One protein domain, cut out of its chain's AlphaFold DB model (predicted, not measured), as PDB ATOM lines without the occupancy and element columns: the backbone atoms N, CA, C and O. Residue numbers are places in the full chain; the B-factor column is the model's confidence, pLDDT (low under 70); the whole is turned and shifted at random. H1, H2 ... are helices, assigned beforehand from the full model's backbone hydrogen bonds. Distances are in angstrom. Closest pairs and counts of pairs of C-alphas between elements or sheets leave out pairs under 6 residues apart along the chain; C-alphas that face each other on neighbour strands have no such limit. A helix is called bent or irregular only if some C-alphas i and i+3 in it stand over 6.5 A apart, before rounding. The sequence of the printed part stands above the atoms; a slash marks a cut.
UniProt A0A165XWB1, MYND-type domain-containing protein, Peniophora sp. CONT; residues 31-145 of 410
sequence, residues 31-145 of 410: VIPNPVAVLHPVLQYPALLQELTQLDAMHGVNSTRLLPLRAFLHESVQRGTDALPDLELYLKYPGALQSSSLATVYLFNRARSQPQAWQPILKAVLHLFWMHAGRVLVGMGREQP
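What this domain is: This is residues 31 to 145 of the 410 residues of the protein "MYND-type domain-containing protein" of Peniophora sp. CONT (UniProt A0A165XWB1). Two helical hairpins pack face to face with their helices crossed: H5 and H6, the longer pair, and H2 and H3 laid over one side of it. H6 is the long helix of the whole, and the short helices H1 and H4 pack on its last part. The printed part has 115 residues with six named helices, in the order H1 to H6, and no named strand; the class is all helix. It is compact, with a radius of gyration of the C-alphas of 14.3 A and spans of 45 by 32 by 26 A.

How they stand to each other: H6, residues 115 to 140, is the hub, touching four other helices. It forms a hairpin with H5, residues 96 to 113, at a shallow tilt of 20 degrees, opposite ways; the closest C-alphas are those of Ala 111 and Trp 118, 5.6 A apart. H2, residues 42 to 59, touches residues 120 to 127 of H6 with its residues 44 to 51 alone, at a steep tilt of 57 degrees, closest at the C-alphas of Leu 48 and Ala 124, 5.4 A. H2 only just touches H5, with 3 pairs of C-alphas within 8 A, the closest Leu 55 and Tyr 106 at 7.3 A. H3, residues 67 to 79, forms a hairpin with H2 at a shallow tilt of 25 degrees, the closest C-alphas being those of Val 42 and Val 77, 6.0 A apart. Residues 67 to 72 of H3 touch residues 96 to 100 of H5, about perpendicular at 74 degrees; the C-alphas of Leu 69 and Ala 96 are closest, 4.1 A. H3 and H6 are apart. H1, residues 35 to 39, touches H6, with the C-alphas of Leu 39 and Trp 130 closest at 4.8 A. H4, residues 87 to 92, touches residues 135 to 139 of H6, with the C-alphas of Leu 87 and Val 138 closest at 5.8 A. Helix packing is mostly crossed, only just, with 2 of 6 tilted pairs shallow. Every O i to N i+4 pair is within hydrogen-bond range in H1, H3, H4 and H5, against 12 of 14 in H2 and 20 of 22 in H6.

Where its parts are: H6 is 38.2 A long, from C-alpha 115 at (235.133, 259.715, 270.772) to C-alpha 140 at (257.279, 259.671, 239.624). It has a kink of 35 degrees near residue 122 and is irregular, with C-alphas 116 and 119 7.6 A apart. H5 is 25.6 A long, H2 26.2 A and H3 18.3 A. H2 is only just irregular, with C-alphas 43 and 46 7.0 A apart. H1 begins at C-alpha 35 (244.699, 261.999, 240.570); H4 follows H3.

The domain as a whole: The C-alphas of Gln 116 and Glu 143 are the two farthest apart, at 46.5 A. The printed part has no cut and no long link. Mean pLDDT of the printed part is 89.4; residues 31 to 33, 61 to 62 and 140 to 143 are under 70.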
ATOM      1  N   VAL A  31     235.332 258.915 234.783       59.50
ATOM      2  CA  VAL A  31     236.490 259.754 234.446       59.50
ATOM      3  C   VAL A  31     237.006 260.332 235.756       59.50
ATOM      4  O   VAL A  31     236.311 261.107 236.414       59.50
ATOM      5  N   ILE A  32     238.190 259.892 236.169       57.66
ATOM      6  CA  ILE A  32     238.797 260.352 237.410       57.66
ATOM      7  C   ILE A  32     239.453 261.700 237.084       57.66
ATOM      8  O   ILE A  32     240.311 261.734 236.201       57.66
ATOM      9  N   PRO A  33     239.059 262.813 237.733       63.97
ATOM     10  CA  PRO A  33     239.805 264.066 237.618       63.97
ATOM     11  C   PRO A  33     241.260 263.844 238.049       63.97
ATOM     12  O   PRO A  33     241.530 262.869 238.750       63.97
ATOM     13  N   ASN A  34     242.180 264.731 237.643       76.88
ATOM     14  CA  ASN A  34     243.617 264.641 237.935       76.88
ATOM     15  C   ASN A  34     243.878 263.957 239.305       76.88
ATOM     16  O   ASN A  34     243.469 264.494 240.342       76.88
ATOM     17  N   PRO A  35     244.516 262.768 239.339       73.44
ATOM     18  CA  PRO A  35     244.699 261.999 240.570       73.44
ATOM     19  C   PRO A  35     245.409 262.791 241.671       73.44
ATOM     20  O   PRO A  35     245.111 262.613 242.851       73.44
ATOM     21  N   VAL A  36     246.318 263.700 241.303       75.44
ATOM     22  CA  VAL A  36     246.996 264.596 242.246       75.44
ATOM     23  C   VAL A  36     245.994 265.568 242.867       75.44
ATOM     24  O   VAL A  36     246.037 265.766 244.077       75.44
ATOM     25  N   ALA A  37     245.044 266.102 242.092       76.50
ATOM     26  CA  ALA A  37     243.982 266.972 242.603       76.50
ATOM     27  C   ALA A  37     243.084 266.245 243.614       76.50
ATOM     28  O   ALA A  37     242.717 266.812 244.643       76.50
ATOM     29  N   VAL A  38     242.785 264.964 243.363       81.38
ATOM     30  CA  VAL A  38     242.016 264.122 244.295       81.38
ATOM     31  C   VAL A  38     242.776 263.912 245.610       81.38
ATOM     32  O   VAL A  38     242.178 263.967 246.682       81.38
ATOM     33  N   LEU A  39     244.096 263.712 245.548       83.06
ATOM     34  CA  LEU A  39     244.950 263.504 246.726       83.06
ATOM     35  C   LEU A  39     245.398 264.810 247.409       83.06
ATOM     36  O   LEU A  39     245.952 264.799 248.509       83.06
ATOM     37  N   HIS A  40     245.138 265.955 246.792       83.50
ATOM     38  CA  HIS A  40     245.447 267.265 247.343       83.50
ATOM     39  C   HIS A  40     244.201 268.143 247.385       83.50
ATOM     40  O   HIS A  40     244.111 269.130 246.654       83.50
ATOM     41  N   PRO A  41     243.247 267.853 248.290       86.62
ATOM     42  CA  PRO A  41     242.077 268.695 248.473       86.62
ATOM     43  C   PRO A  41     242.485 269.976 249.220       86.62
ATOM     44  O   PRO A  41     242.197 270.130 250.406       86.62
ATOM     45  N   VAL A  42     243.172 270.906 248.548       89.25
ATOM     46  CA  VAL A  42     243.719 272.142 249.146       89.25
ATOM     47  C   VAL A  42     242.640 272.929 249.900       89.25
ATOM     48  O   VAL A  42     242.900 273.483 250.967       89.25
ATOM     49  N   LEU A  43     241.393 272.882 249.424       90.69
ATOM     50  CA  LEU A  43     240.226 273.482 250.084       90.69
ATOM     51  C   LEU A  43     239.969 272.958 251.509       90.69
ATOM     52  O   LEU A  43     239.339 273.640 252.312       90.69
ATOM     53  N   GLN A  44     240.461 271.766 251.840       93.81
ATOM     54  CA  GLN A  44     240.306 271.141 253.154       93.81
ATOM     55  C   GLN A  44     241.488 271.414 254.096       93.81
ATOM     56  O   GLN A  44     241.417 271.120 255.293       93.81
ATOM     57  N   TYR A  45     242.583 271.994 253.597       95.06
ATOM     58  CA  TYR A  45     243.776 272.274 254.402       95.06
ATOM     59  C   TYR A  45     243.556 273.295 255.524       95.06
ATOM     60  O   TYR A  45     244.141 273.097 256.589       95.06
ATOM     61  N   PRO A  46     242.693 274.323 255.392       96.75
ATOM     62  CA  PRO A  46     242.362 275.199 256.515       96.75
ATOM     63  C   PRO A  46     241.770 274.445 257.716       96.75
ATOM     64  O   PRO A  46     242.170 274.690 258.854       96.75
ATOM     65  N   ALA A  47     240.882 273.474 257.473       95.31
ATOM     66  CA  ALA A  47     240.320 272.637 258.534       95.31
ATOM     67  C   ALA A  47     241.393 271.733 259.167       95.31
ATOM     68  O   ALA A  47     241.468 271.614 260.390       95.31
ATOM     69  N   LEU A  48     242.289 271.159 258.355       95.75
ATOM     70  CA  LEU A  48     243.428 270.388 258.862       95.75
ATOM     71  C   LEU A  48     244.369 271.251 259.722       95.75
ATOM     72  O   LEU A  48     244.784 270.822 260.795       95.75
ATOM     73  N   LEU A  49     244.674 272.481 259.301       96.75
ATOM     74  CA  LEU A  49     245.473 273.435 260.077       96.75
ATOM     75  C   LEU A  49     244.822 273.765 261.429       96.75
ATOM     76  O   LEU A  49     245.522 273.851 262.445       96.75
ATOM     77  N   GLN A  50     243.494 273.895 261.467       95.88
ATOM     78  CA  GLN A  50     242.746 274.081 262.711       95.88
ATOM     79  C   GLN A  50     242.902 272.870 263.644       95.88
ATOM     80  O   GLN A  50     243.192 273.050 264.828       95.88
ATOM     81  N   GLU A  51     242.786 271.646 263.126       95.25
ATOM     82  CA  GLU A  51     242.992 270.426 263.918       95.25
ATOM     83  C   GLU A  51     244.426 270.310 264.443       95.25
ATOM     84  O   GLU A  51     244.638 270.018 265.622       95.25
ATOM     85  N   LEU A  52     245.425 270.628 263.616       94.62
ATOM     86  CA  LEU A  52     246.817 270.668 264.059       94.62
ATOM     87  C   LEU A  52     247.029 271.706 265.165       94.62
ATOM     88  O   LEU A  52     247.839 271.474 266.055       94.62
ATOM     89  N   THR A  53     246.332 272.841 265.122       94.12
ATOM     90  CA  THR A  53     246.413 273.878 266.164       94.12
ATOM     91  C   THR A  53     245.806 273.395 267.484       94.12
ATOM     92  O   THR A  53     246.376 273.630 268.548       94.12
ATOM     93  N   GLN A  54     244.690 272.660 267.432       92.44
ATOM     94  CA  GLN A  54     244.093 272.049 268.625       92.44
ATOM     95  C   GLN A  54     245.037 271.028 269.282       92.44
ATOM     96  O   GLN A  54     245.130 270.981 270.509       92.44
ATOM     97  N   LEU A  55     245.777 270.243 268.488       91.56
ATOM     98  CA  LEU A  55     246.748 269.275 269.016       91.56
ATOM     99  C   LEU A  55     247.867 269.935 269.834       91.56
ATOM    100  O   LEU A  55     248.280 269.376 270.852       91.56
ATOM    101  N   ASP A  56     248.330 271.122 269.442       89.44
ATOM    102  CA  ASP A  56     249.355 271.854 270.201       89.44
ATOM    103  C   ASP A  56     248.868 272.247 271.583       89.44
ATOM    104  O   ASP A  56     249.566 272.034 272.577       89.44
ATOM    105  N   ALA A  57     247.652 272.793 271.634       89.88
ATOM    106  CA  ALA A  57     247.033 273.212 272.878       89.88
ATOM    107  C   ALA A  57     246.886 272.031 273.850       89.88
ATOM    108  O   ALA A  57     247.065 272.198 275.053       89.88
ATOM    109  N   MET A  58     246.606 270.830 273.331       87.00
ATOM    110  CA  MET A  58     246.427 269.627 274.144       87.00
ATOM    111  C   MET A  58     247.731 269.058 274.701       87.00
ATOM    112  O   MET A  58     247.758 268.591 275.837       87.00
ATOM    113  N   HIS A  59     248.796 269.032 273.902       81.94
ATOM    114  CA  HIS A  59     250.006 268.312 274.286       81.94
ATOM    115  C   HIS A  59     251.029 269.177 275.024       81.94
ATOM    116  O   HIS A  59     251.996 268.626 275.546       81.94
ATOM    117  N   GLY A  60     250.856 270.506 275.074       71.19
ATOM    118  CA  GLY A  60     251.842 271.418 275.677       71.19
ATOM    119  C   GLY A  60     253.231 271.308 275.030       71.19
ATOM    120  O   GLY A  60     254.225 271.810 275.551       71.19
ATOM    121  N   VAL A  61     253.309 270.610 273.897       55.91
ATOM    122  CA  VAL A  61     254.517 270.415 273.119       55.91
ATOM    123  C   VAL A  61     254.654 271.670 272.282       55.91
ATOM    124  O   VAL A  61     253.806 271.940 271.436       55.91
ATOM    125  N   ASN A  62     255.740 272.416 272.484       59.62
ATOM    126  CA  ASN A  62     256.219 273.375 271.494       59.62
ATOM    127  C   ASN A  62     256.407 272.616 270.172       59.62
ATOM    128  O   ASN A  62     257.436 271.963 269.964       59.62
ATOM    129  N   SER A  63     255.395 272.649 269.302       70.25
ATOM    130  CA  SER A  63     255.230 271.786 268.124       70.25
ATOM    131  C   SER A  63     256.144 272.164 266.964       70.25
ATOM    132  O   SER A  63     255.822 272.016 265.790       70.25
ATOM    133  N   THR A  64     257.365 272.566 267.287       87.81
ATOM    134  CA  THR A  64     258.494 272.646 266.359       87.81
ATOM    135  C   THR A  64     258.566 271.421 265.436       87.81
ATOM    136  O   THR A  64     258.908 271.555 264.268       87.81
ATOM    137  N   ARG A  65     258.140 270.242 265.918       91.75
ATOM    138  CA  ARG A  65     258.025 268.997 265.138       91.75
ATOM    139  C   ARG A  65     256.873 268.937 264.128       91.75
ATOM    140  O   ARG A  65     256.931 268.091 263.252       91.75
ATOM    141  N   LEU A  66     255.829 269.753 264.261       94.50
ATOM    142  CA  LEU A  66     254.725 269.880 263.297       94.50
ATOM    143  C   LEU A  66     254.873 271.122 262.403       94.50
ATOM    144  O   LEU A  66     254.126 271.274 261.437       94.50
ATOM    145  N   LEU A  67     255.840 271.999 262.697       94.88
ATOM    146  CA  LEU A  67     256.082 273.225 261.940       94.88
ATOM    147  C   LEU A  67     256.309 272.980 260.435       94.88
ATOM    148  O   LEU A  67     255.692 273.702 259.651       94.88
ATOM    149  N   PRO A  68     257.089 271.967 259.991       96.62
ATOM    150  CA  PRO A  68     257.259 271.703 258.560       96.62
ATOM    151  C   PRO A  68     255.943 271.378 257.847       96.62
ATOM    152  O   PRO A  68     255.702 271.872 256.750       96.62
ATOM    153  N   LEU A  69     255.070 270.588 258.484       96.75
ATOM    154  CA  LEU A  69     253.748 270.268 257.943       96.75
ATOM    155  C   LEU A  69     252.873 271.514 257.836       96.75
ATOM    156  O   LEU A  69     252.232 271.725 256.815       96.75
ATOM    157  N   ARG A  70     252.851 272.363 258.867       96.19
ATOM    158  CA  ARG A  70     252.062 273.601 258.820       96.19
ATOM    159  C   ARG A  70     252.540 274.548 257.739       96.19
ATOM    160  O   ARG A  70     251.710 275.107 257.037       96.19
ATOM    161  N   ALA A  71     253.852 274.723 257.610       96.94
ATOM    162  CA  ALA A  71     254.424 275.576 256.581       96.94
ATOM    163  C   ALA A  71     254.042 275.077 255.179       96.94
ATOM    164  O   ALA A  71     253.557 275.870 254.376       96.94
ATOM    165  N   PHE A  72     254.139 273.762 254.943       97.00
ATOM    166  CA  PHE A  72     253.660 273.129 253.713       97.00
ATOM    167  C   PHE A  72     252.175 273.428 253.461       97.00
ATOM    168  O   PHE A  72     251.824 273.950 252.409       97.00
ATOM    169  N   LEU A  73     251.303 273.161 254.442       96.69
ATOM    170  CA  LEU A  73     249.857 273.361 254.302       96.69
ATOM    171  C   LEU A  73     249.488 274.834 254.071       96.69
ATOM    172  O   LEU A  73     248.618 275.120 253.255       96.69
ATOM    173  N   HIS A  74     250.141 275.769 254.766       96.69
ATOM    174  CA  HIS A  74     249.923 277.202 254.568       96.69
ATOM    175  C   HIS A  74     250.316 277.647 253.162       96.69
ATOM    176  O   HIS A  74     249.548 278.375 252.537       96.69
ATOM    177  N   GLU A  75     251.467 277.205 252.654       96.88
ATOM    178  CA  GLU A  75     251.878 277.542 251.291       96.88
ATOM    179  C   GLU A  75     250.943 276.920 250.252       96.88
ATOM    180  O   GLU A  75     250.541 277.612 249.324       96.88
ATOM    181  N   SER A  76     250.511 275.667 250.431       94.88
ATOM    182  CA  SER A  76     249.498 275.062 249.556       94.88
ATOM    183  C   SER A  76     248.196 275.871 249.541       94.88
ATOM    184  O   SER A  76     247.647 276.122 248.478       94.88
ATOM    185  N   VAL A  77     247.719 276.338 250.703       95.38
ATOM    186  CA  VAL A  77     246.520 277.196 250.779       95.38
ATOM    187  C   VAL A  77     246.743 278.540 250.080       95.38
ATOM    188  O   VAL A  77     245.839 279.021 249.405       95.38
ATOM    189  N   GLN A  78     247.926 279.142 250.220       95.50
ATOM    190  CA  GLN A  78     248.268 280.411 249.565       95.50
ATOM    191  C   GLN A  78     248.357 280.286 248.042       95.50
ATOM    192  O   GLN A  78     247.970 281.215 247.340       95.50
ATOM    193  N   ARG A  79     248.850 279.147 247.543       93.94
ATOM    194  CA  ARG A  79     248.895 278.818 246.111       93.94
ATOM    195  C   ARG A  79     247.498 278.601 245.512       93.94
ATOM    196  O   ARG A  79     247.314 278.827 244.322       93.94
ATOM    197  N   GLY A  80     246.512 278.225 246.329       91.94
ATOM    198  CA  GLY A  80     245.131 278.008 245.896       91.94
ATOM    199  C   GLY A  80     244.915 276.653 245.216       91.94
ATOM    200  O   GLY A  80     245.742 275.751 245.310       91.94
ATOM    201  N   THR A  81     243.763 276.483 244.565       86.25
ATOM    202  CA  THR A  81     243.405 275.239 243.858       86.25
ATOM    203  C   THR A  81     244.082 275.094 242.503       86.25
ATOM    204  O   THR A  81     244.194 273.975 242.012       86.25
ATOM    205  N   ASP A  82     244.540 276.203 241.923       84.25
ATOM    206  CA  ASP A  82     245.082 276.249 240.561       84.25
ATOM    207  C   ASP A  82     246.550 275.795 240.505       84.25
ATOM    208  O   ASP A  82     247.074 275.494 239.439       84.25
ATOM    209  N   ALA A  83     247.213 275.710 241.662       84.69
ATOM    210  CA  ALA A  83     248.598 275.277 241.797       84.69
ATOM    211  C   ALA A  83     248.697 274.158 242.842       84.69
ATOM    212  O   ALA A  83     249.024 274.380 244.015       84.69
ATOM    213  N   LEU A  84     248.383 272.938 242.398       87.12
ATOM    214  CA  LEU A  84     248.487 271.730 243.215       87.12
ATOM    215  C   LEU A  84     249.912 271.553 243.768       87.12
ATOM    216  O   LEU A  84     250.880 271.985 243.141       87.12
ATOM    217  N   PRO A  85     250.073 270.898 244.932       88.31
ATOM    218  CA  PRO A  85     251.387 270.579 245.475       88.31
ATOM    219  C   PRO A  85     252.254 269.781 244.496       88.31
ATOM    220  O   PRO A  85     252.047 268.589 244.277       88.31
ATOM    221  N   ASP A  86     253.257 270.456 243.950       90.19
ATOM    222  CA  ASP A  86     254.266 269.897 243.061       90.19
ATOM    223  C   ASP A  86     255.470 269.335 243.841       90.19
ATOM    224  O   ASP A  86     255.555 269.368 245.077       90.19
ATOM    225  N   LEU A  87     256.434 268.782 243.104       88.00
ATOM    226  CA  LEU A  87     257.640 268.205 243.691       88.00
ATOM    227  C   LEU A  87     258.492 269.271 244.389       88.00
ATOM    228  O   LEU A  87     259.109 268.976 245.416       88.00
ATOM    229  N   GLU A  88     258.537 270.486 243.845       92.69
ATOM    230  CA  GLU A  88     259.314 271.592 244.396       92.69
ATOM    231  C   GLU A  88     258.825 271.943 245.804       92.69
ATOM    232  O   GLU A  88     259.631 272.059 246.728       92.69
ATOM    233  N   LEU A  89     257.508 271.996 246.008       94.38
ATOM    234  CA  LEU A  89     256.906 272.270 247.306       94.38
ATOM    235  C   LEU A  89     257.263 271.192 248.338       94.38
ATOM    236  O   LEU A  89     257.610 271.504 249.480       94.38
ATOM    237  N   TYR A  90     257.251 269.918 247.944       93.31
ATOM    238  CA  TYR A  90     257.704 268.835 248.821       93.31
ATOM    239  C   TYR A  90     259.199 268.912 249.150       93.31
ATOM    240  O   TYR A  90     259.591 268.591 250.274       93.31
ATOM    241  N   LEU A  91     260.037 269.320 248.194       92.31
ATOM    242  CA  LEU A  91     261.476 269.496 248.406       92.31
ATOM    243  C   LEU A  91     261.787 270.715 249.279       92.31
ATOM    244  O   LEU A  91     262.725 270.662 250.073       92.31
ATOM    245  N   LYS A  92     260.977 271.774 249.189       96.06
ATOM    246  CA  LYS A  92     261.046 272.959 250.053       96.06
ATOM    247  C   LYS A  92     260.750 272.623 251.517       96.06
ATOM    248  O   LYS A  92     261.344 273.216 252.416       96.06
ATOM    249  N   TYR A  93     259.885 271.636 251.765       96.75
ATOM    250  CA  TYR A  93     259.481 271.200 253.105       96.75
ATOM    251  C   TYR A  93     259.787 269.715 253.372       96.75
ATOM    252  O   TYR A  93     258.871 268.925 253.621       96.75
ATOM    253  N   PRO A  94     261.068 269.304 253.430       93.81
ATOM    254  CA  PRO A  94     261.448 267.889 253.500       93.81
ATOM    255  C   PRO A  94     260.962 267.185 254.781       93.81
ATOM    256  O   PRO A  94     260.771 265.971 254.799       93.81
ATOM    257  N   GLY A  95     260.714 267.941 255.857       95.19
ATOM    258  CA  GLY A  95     260.174 267.424 257.117       95.19
ATOM    259  C   GLY A  95     258.649 267.252 257.151       95.19
ATOM    260  O   GLY A  95     258.132 266.743 258.149       95.19
ATOM    261  N   ALA A  96     257.909 267.679 256.118       95.56
ATOM    262  CA  ALA A  96     256.444 267.694 256.139       95.56
ATOM    263  C   ALA A  96     255.840 266.289 256.294       95.56
ATOM    264  O   ALA A  96     254.931 266.112 257.097       95.56
ATOM    265  N   LEU A  97     256.397 265.278 255.618       93.75
ATOM    266  CA  LEU A  97     255.883 263.898 255.655       93.75
ATOM    267  C   LEU A  97     256.174 263.172 256.974       93.75
ATOM    268  O   LEU A  97     255.394 262.352 257.462       93.75
ATOM    269  N   GLN A  98     257.313 263.476 257.591       94.00
ATOM    270  CA  GLN A  98     257.599 262.978 258.934       94.00
ATOM    271  C   GLN A  98     256.658 263.636 259.955       94.00
ATOM    272  O   GLN A  98     256.131 262.972 260.850       94.00
ATOM    273  N   SER A  99     256.415 264.937 259.784       94.94
ATOM    274  CA  SER A  99     255.499 265.720 260.614       94.94
ATOM    275  C   SER A  99     254.044 265.254 260.462       94.94
ATOM    276  O   SER A  99     253.342 265.162 261.467       94.94
ATOM    277  N   SER A 100     253.593 264.894 259.253       95.38
ATOM    278  CA  SER A 100     252.258 264.315 259.018       95.38
ATOM    279  C   SER A 100     252.105 262.959 259.681       95.38
ATOM    280  O   SER A 100     251.123 262.748 260.381       95.38
ATOM    281  N   SER A 101     253.101 262.078 259.567       93.31
ATOM    282  CA  SER A 101     253.081 260.776 260.251       93.31
ATOM    283  C   SER A 101     252.945 260.939 261.770       93.31
ATOM    284  O   SER A 101     252.149 260.252 262.412       93.31
ATOM    285  N   LEU A 102     253.680 261.896 262.350       93.25
ATOM    286  CA  LEU A 102     253.582 262.233 263.769       93.25
ATOM    287  C   LEU A 102     252.203 262.808 264.134       93.25
ATOM    288  O   LEU A 102     251.623 262.405 265.144       93.25
ATOM    289  N   ALA A 103     251.664 263.711 263.311       95.25
ATOM    290  CA  ALA A 103     250.322 264.257 263.494       95.25
ATOM    291  C   ALA A 103     249.257 263.149 263.490       95.25
ATOM    292  O   ALA A 103     248.412 263.127 264.382       95.25
ATOM    293  N   THR A 104     249.340 262.177 262.575       95.44
ATOM    294  CA  THR A 104     248.418 261.031 262.522       95.44
ATOM    295  C   THR A 104     248.461 260.204 263.811       95.44
ATOM    296  O   THR A 104     247.418 259.790 264.312       95.44
ATOM    297  N   VAL A 105     249.643 260.009 264.409       93.75
ATOM    298  CA  VAL A 105     249.773 259.320 265.707       93.75
ATOM    299  C   VAL A 105     249.105 260.112 266.838       93.75
ATOM    300  O   VAL A 105     248.403 259.524 267.664       93.75
ATOM    301  N   TYR A 106     249.277 261.437 266.886       94.81
ATOM    302  CA  TYR A 106     248.595 262.276 267.879       94.81
ATOM    303  C   TYR A 106     247.075 262.273 267.694       94.81
ATOM    304  O   TYR A 106     246.343 262.105 268.670       94.81
ATOM    305  N   LEU A 107     246.600 262.368 266.450       95.50
ATOM    306  CA  LEU A 107     245.182 262.274 266.101       95.50
ATOM    307  C   LEU A 107     244.586 260.923 266.514       95.50
ATOM    308  O   LEU A 107     243.521 260.892 267.126       95.50
ATOM    309  N   PHE A 108     245.291 259.814 266.275       95.00
ATOM    310  CA  PHE A 108     244.875 258.488 266.742       95.00
ATOM    311  C   PHE A 108     244.744 258.426 268.273       95.00
ATOM    312  O   PHE A 108     243.730 257.963 268.797       95.00
ATOM    313  N   ASN A 109     245.743 258.929 269.006       94.25
ATOM    314  CA  ASN A 109     245.694 258.955 270.470       94.25
ATOM    315  C   ASN A 109     244.524 259.805 270.985       94.25
ATOM    316  O   ASN A 109     243.840 259.400 271.930       94.25
ATOM    317  N   ARG A 110     244.257 260.946 270.335       94.69
ATOM    318  CA  ARG A 110     243.094 261.786 270.631       94.69
ATOM    319  C   ARG A 110     241.794 261.032 270.369       94.69
ATOM    320  O   ARG A 110     240.978 260.982 271.283       94.69
ATOM    321  N   ALA A 111     241.640 260.381 269.212       95.31
ATOM    322  CA  ALA A 111     240.449 259.598 268.873       95.31
ATOM    323  C   ALA A 111     240.154 258.522 269.924       95.31
ATOM    324  O   ALA A 111     239.009 258.358 270.335       95.31
ATOM    325  N   ARG A 112     241.186 257.846 270.442       94.62
ATOM    326  CA  ARG A 112     241.016 256.854 271.516       94.62
ATOM    327  C   ARG A 112     240.471 257.461 272.815       94.62
ATOM    328  O   ARG A 112     239.750 256.792 273.544       94.62
ATOM    329  N   SER A 113     240.851 258.698 273.129       95.50
ATOM    330  CA  SER A 113     240.471 259.382 274.377       95.50
ATOM    331  C   SER A 113     239.209 260.245 274.277       95.50
ATOM    332  O   SER A 113     238.595 260.546 275.297       95.50
ATOM    333  N   GLN A 114     238.841 260.672 273.069       95.88
ATOM    334  CA  GLN A 114     237.771 261.631 272.805       95.88
ATOM    335  C   GLN A 114     236.936 261.154 271.613       95.88
ATOM    336  O   GLN A 114     237.123 261.653 270.499       95.88
ATOM    337  N   PRO A 115     236.014 260.200 271.826       94.12
ATOM    338  CA  PRO A 115     235.133 259.715 270.772       94.12
ATOM    339  C   PRO A 115     234.425 260.863 270.036       94.12
ATOM    340  O   PRO A 115     234.490 260.973 268.820       94.12
ATOM    341  N   GLN A 116     233.898 261.852 270.758       95.19
ATOM    342  CA  GLN A 116     233.231 263.026 270.185       95.19
ATOM    343  C   GLN A 116     234.051 263.822 269.146       95.19
ATOM    344  O   GLN A 116     233.478 264.618 268.409       95.19
ATOM    345  N   ALA A 117     235.372 263.630 269.080       95.81
ATOM    346  CA  ALA A 117     236.252 264.259 268.099       95.81
ATOM    347  C   ALA A 117     236.542 263.375 266.866       95.81
ATOM    348  O   ALA A 117     237.344 263.769 266.023       95.81
ATOM    349  N   TRP A 118     235.934 262.191 266.731       96.19
ATOM    350  CA  TRP A 118     236.219 261.262 265.630       96.19
ATOM    351  C   TRP A 118     235.996 261.886 264.260       96.19
ATOM    352  O   TRP A 118     236.866 261.764 263.409       96.19
ATOM    353  N   GLN A 119     234.895 262.606 264.054       96.12
ATOM    354  CA  GLN A 119     234.574 263.187 262.752       96.12
ATOM    355  C   GLN A 119     235.707 264.071 262.175       96.12
ATOM    356  O   GLN A 119     236.217 263.748 261.098       96.12
ATOM    357  N   PRO A 120     236.164 265.148 262.853       96.56
ATOM    358  CA  PRO A 120     237.272 265.956 262.341       96.56
ATOM    359  C   PRO A 120     238.600 265.185 262.296       96.56
ATOM    360  O   PRO A 120     239.405 265.410 261.393       96.56
ATOM    361  N   ILE A 121     238.819 264.234 263.213       96.50
ATOM    362  CA  ILE A 121     240.028 263.403 263.219       96.50
ATOM    363  C   ILE A 121     240.102 262.512 261.975       96.50
ATOM    364  O   ILE A 121     241.152 262.458 261.341       96.50
ATOM    365  N   LEU A 122     239.016 261.830 261.605       97.19
ATOM    366  CA  LEU A 122     238.983 260.927 260.452       97.19
ATOM    367  C   LEU A 122     239.295 261.678 259.154       97.19
ATOM    368  O   LEU A 122     240.141 261.230 258.381       97.19
ATOM    369  N   LYS A 123     238.709 262.870 258.975       95.94
ATOM    370  CA  LYS A 123     239.006 263.753 257.835       95.94
ATOM    371  C   LYS A 123     240.461 264.213 257.830       95.94
ATOM    372  O   LYS A 123     241.133 264.129 256.806       95.94
ATOM    373  N   ALA A 124     240.976 264.656 258.977       96.69
ATOM    374  CA  ALA A 124     242.370 265.070 259.094       96.69
ATOM    375  C   ALA A 124     243.337 263.925 258.751       96.69
ATOM    376  O   ALA A 124     244.277 264.122 257.985       96.69
ATOM    377  N   VAL A 125     243.084 262.718 259.266       97.19
ATOM    378  CA  VAL A 125     243.893 261.524 258.984       97.19
ATOM    379  C   VAL A 125     243.847 261.149 257.502       97.19
ATOM    380  O   VAL A 125     244.901 260.856 256.936       97.19
ATOM    381  N   LEU A 126     242.676 261.209 256.859       96.44
ATOM    382  CA  LEU A 126     242.546 260.968 255.420       96.44
ATOM    383  C   LEU A 126     243.388 261.961 254.608       96.44
ATOM    384  O   LEU A 126     244.170 261.541 253.763       96.44
ATOM    385  N   HIS A 127     243.305 263.259 254.905       95.62
ATOM    386  CA  HIS A 127     244.082 264.276 254.187       95.62
ATOM    387  C   HIS A 127     245.592 264.110 254.382       95.62
ATOM    388  O   HIS A 127     246.354 264.231 253.426       95.62
ATOM    389  N   LEU A 128     246.037 263.787 255.602       96.19
ATOM    390  CA  LEU A 128     247.447 263.486 255.859       96.19
ATOM    391  C   LEU A 128     247.897 262.244 255.081       96.19
ATOM    392  O   LEU A 128     248.994 262.237 254.528       96.19
ATOM    393  N   PHE A 129     247.055 261.212 255.002       96.62
ATOM    394  CA  PHE A 129     247.334 260.020 254.205       96.62
ATOM    395  C   PHE A 129     247.430 260.338 252.707       96.62
ATOM    396  O   PHE A 129     248.372 259.903 252.044       96.62
ATOM    397  N   TRP A 130     246.510 261.149 252.186       95.25
ATOM    398  CA  TRP A 130     246.540 261.600 250.800       95.25
ATOM    399  C   TRP A 130     247.790 262.410 250.464       95.25
ATOM    400  O   TRP A 130     248.365 262.184 249.408       95.25
ATOM    401  N   MET A 131     248.309 263.236 251.379       94.44
ATOM    402  CA  MET A 131     249.609 263.897 251.182       94.44
ATOM    403  C   MET A 131     250.761 262.894 251.000       94.44
ATOM    404  O   MET A 131     251.647 263.104 250.176       94.44
ATOM    405  N   HIS A 132     250.768 261.780 251.738       94.25
ATOM    406  CA  HIS A 132     251.786 260.743 251.536       94.25
ATOM    407  C   HIS A 132     251.669 260.085 250.159       94.25
ATOM    408  O   HIS A 132     252.681 259.922 249.478       94.25
ATOM    409  N   ALA A 133     250.451 259.734 249.744       94.00
ATOM    410  CA  ALA A 133     250.214 259.145 248.431       94.00
ATOM    411  C   ALA A 133     250.541 260.133 247.297       94.00
ATOM    412  O   ALA A 133     251.267 259.784 246.367       94.00
ATOM    413  N   GLY A 134     250.104 261.388 247.423       91.62
ATOM    414  CA  GLY A 134     250.374 262.468 246.480       91.62
ATOM    415  C   GLY A 134     251.869 262.712 246.295       91.62
ATOM    416  O   GLY A 134     252.336 262.793 245.163       91.62
ATOM    417  N   ARG A 135     252.666 262.691 247.377       91.75
ATOM    418  CA  ARG A 135     254.134 262.756 247.268       91.75
ATOM    419  C   ARG A 135     254.706 261.654 246.382       91.75
ATOM    420  O   ARG A 135     255.674 261.912 245.658       91.75
ATOM    421  N   VAL A 136     254.217 260.423 246.536       89.88
ATOM    422  CA  VAL A 136     254.714 259.281 245.762       89.88
ATOM    423  C   VAL A 136     254.378 259.484 244.289       89.88
ATOM    424  O   VAL A 136     255.289 259.391 243.471       89.88
ATOM    425  N   LEU A 137     253.136 259.872 243.975       87.56
ATOM    426  CA  LEU A 137     252.703 260.140 242.601       87.56
ATOM    427  C   LEU A 137     253.498 261.280 241.948       87.56
ATOM    428  O   LEU A 137     254.068 261.106 240.877       87.56
ATOM    429  N   VAL A 138     253.638 262.414 242.636       86.44
ATOM    430  CA  VAL A 138     254.426 263.565 242.163       86.44
ATOM    431  C   VAL A 138     255.907 263.202 241.983       86.44
ATOM    432  O   VAL A 138     256.579 263.688 241.076       86.44
ATOM    433  N   GLY A 139     256.439 262.318 242.832       81.19
ATOM    434  CA  GLY A 139     257.819 261.847 242.740       81.19
ATOM    435  C   GLY A 139     258.130 261.039 241.481       81.19
ATOM    436  O   GLY A 139     259.297 260.966 241.103       81.19
ATOM    437  N   MET A 140     257.117 260.450 240.848       68.81
ATOM    438  CA  MET A 140     257.279 259.671 239.624       68.81
ATOM    439  C   MET A 140     257.257 260.494 238.346       68.81
ATOM    440  O   MET A 140     257.703 259.978 237.335       68.81
ATOM    441  N   GLY A 141     256.781 261.744 238.373       65.44
ATOM    442  CA  GLY A 141     256.895 262.654 237.222       65.44
ATOM    443  C   GLY A 141     258.352 262.982 236.846       65.44
ATOM    444  O   GLY A 141     258.605 263.827 236.000       65.44
ATOM    445  N   ARG A 142     259.328 262.346 237.504       67.19
ATOM    446  CA  ARG A 142     260.745 262.349 237.144       67.19
ATOM    447  C   ARG A 142     260.998 261.399 235.974       67.19
ATOM    448  O   ARG A 142     260.278 260.428 235.787       67.19
ATOM    449  N   GLU A 143     262.135 261.583 235.304       63.97
ATOM    450  CA  GLU A 143     262.640 260.669 234.261       63.97
ATOM    451  C   GLU A 143     262.764 259.199 234.716       63.97
ATOM    452  O   GLU A 143     262.879 258.302 233.884       63.97
ATOM    453  N   GLN A 144     262.757 258.928 236.029       75.81
ATOM    454  CA  GLN A 144     262.843 257.580 236.584       75.81
ATOM    455  C   GLN A 144     261.722 257.323 237.603       75.81
ATOM    456  O   GLN A 144     261.708 257.955 238.666       75.81
ATOM    457  N   PRO A 145     260.803 256.379 237.321       78.25
ATOM    458  CA  PRO A 145     259.794 255.980 238.291       78.25
ATOM    459  C   PRO A 145     260.425 255.345 239.543       78.25
ATOM    460  O   PRO A 145     261.523 254.791 239.504       78.25
TER     461      PRO A 145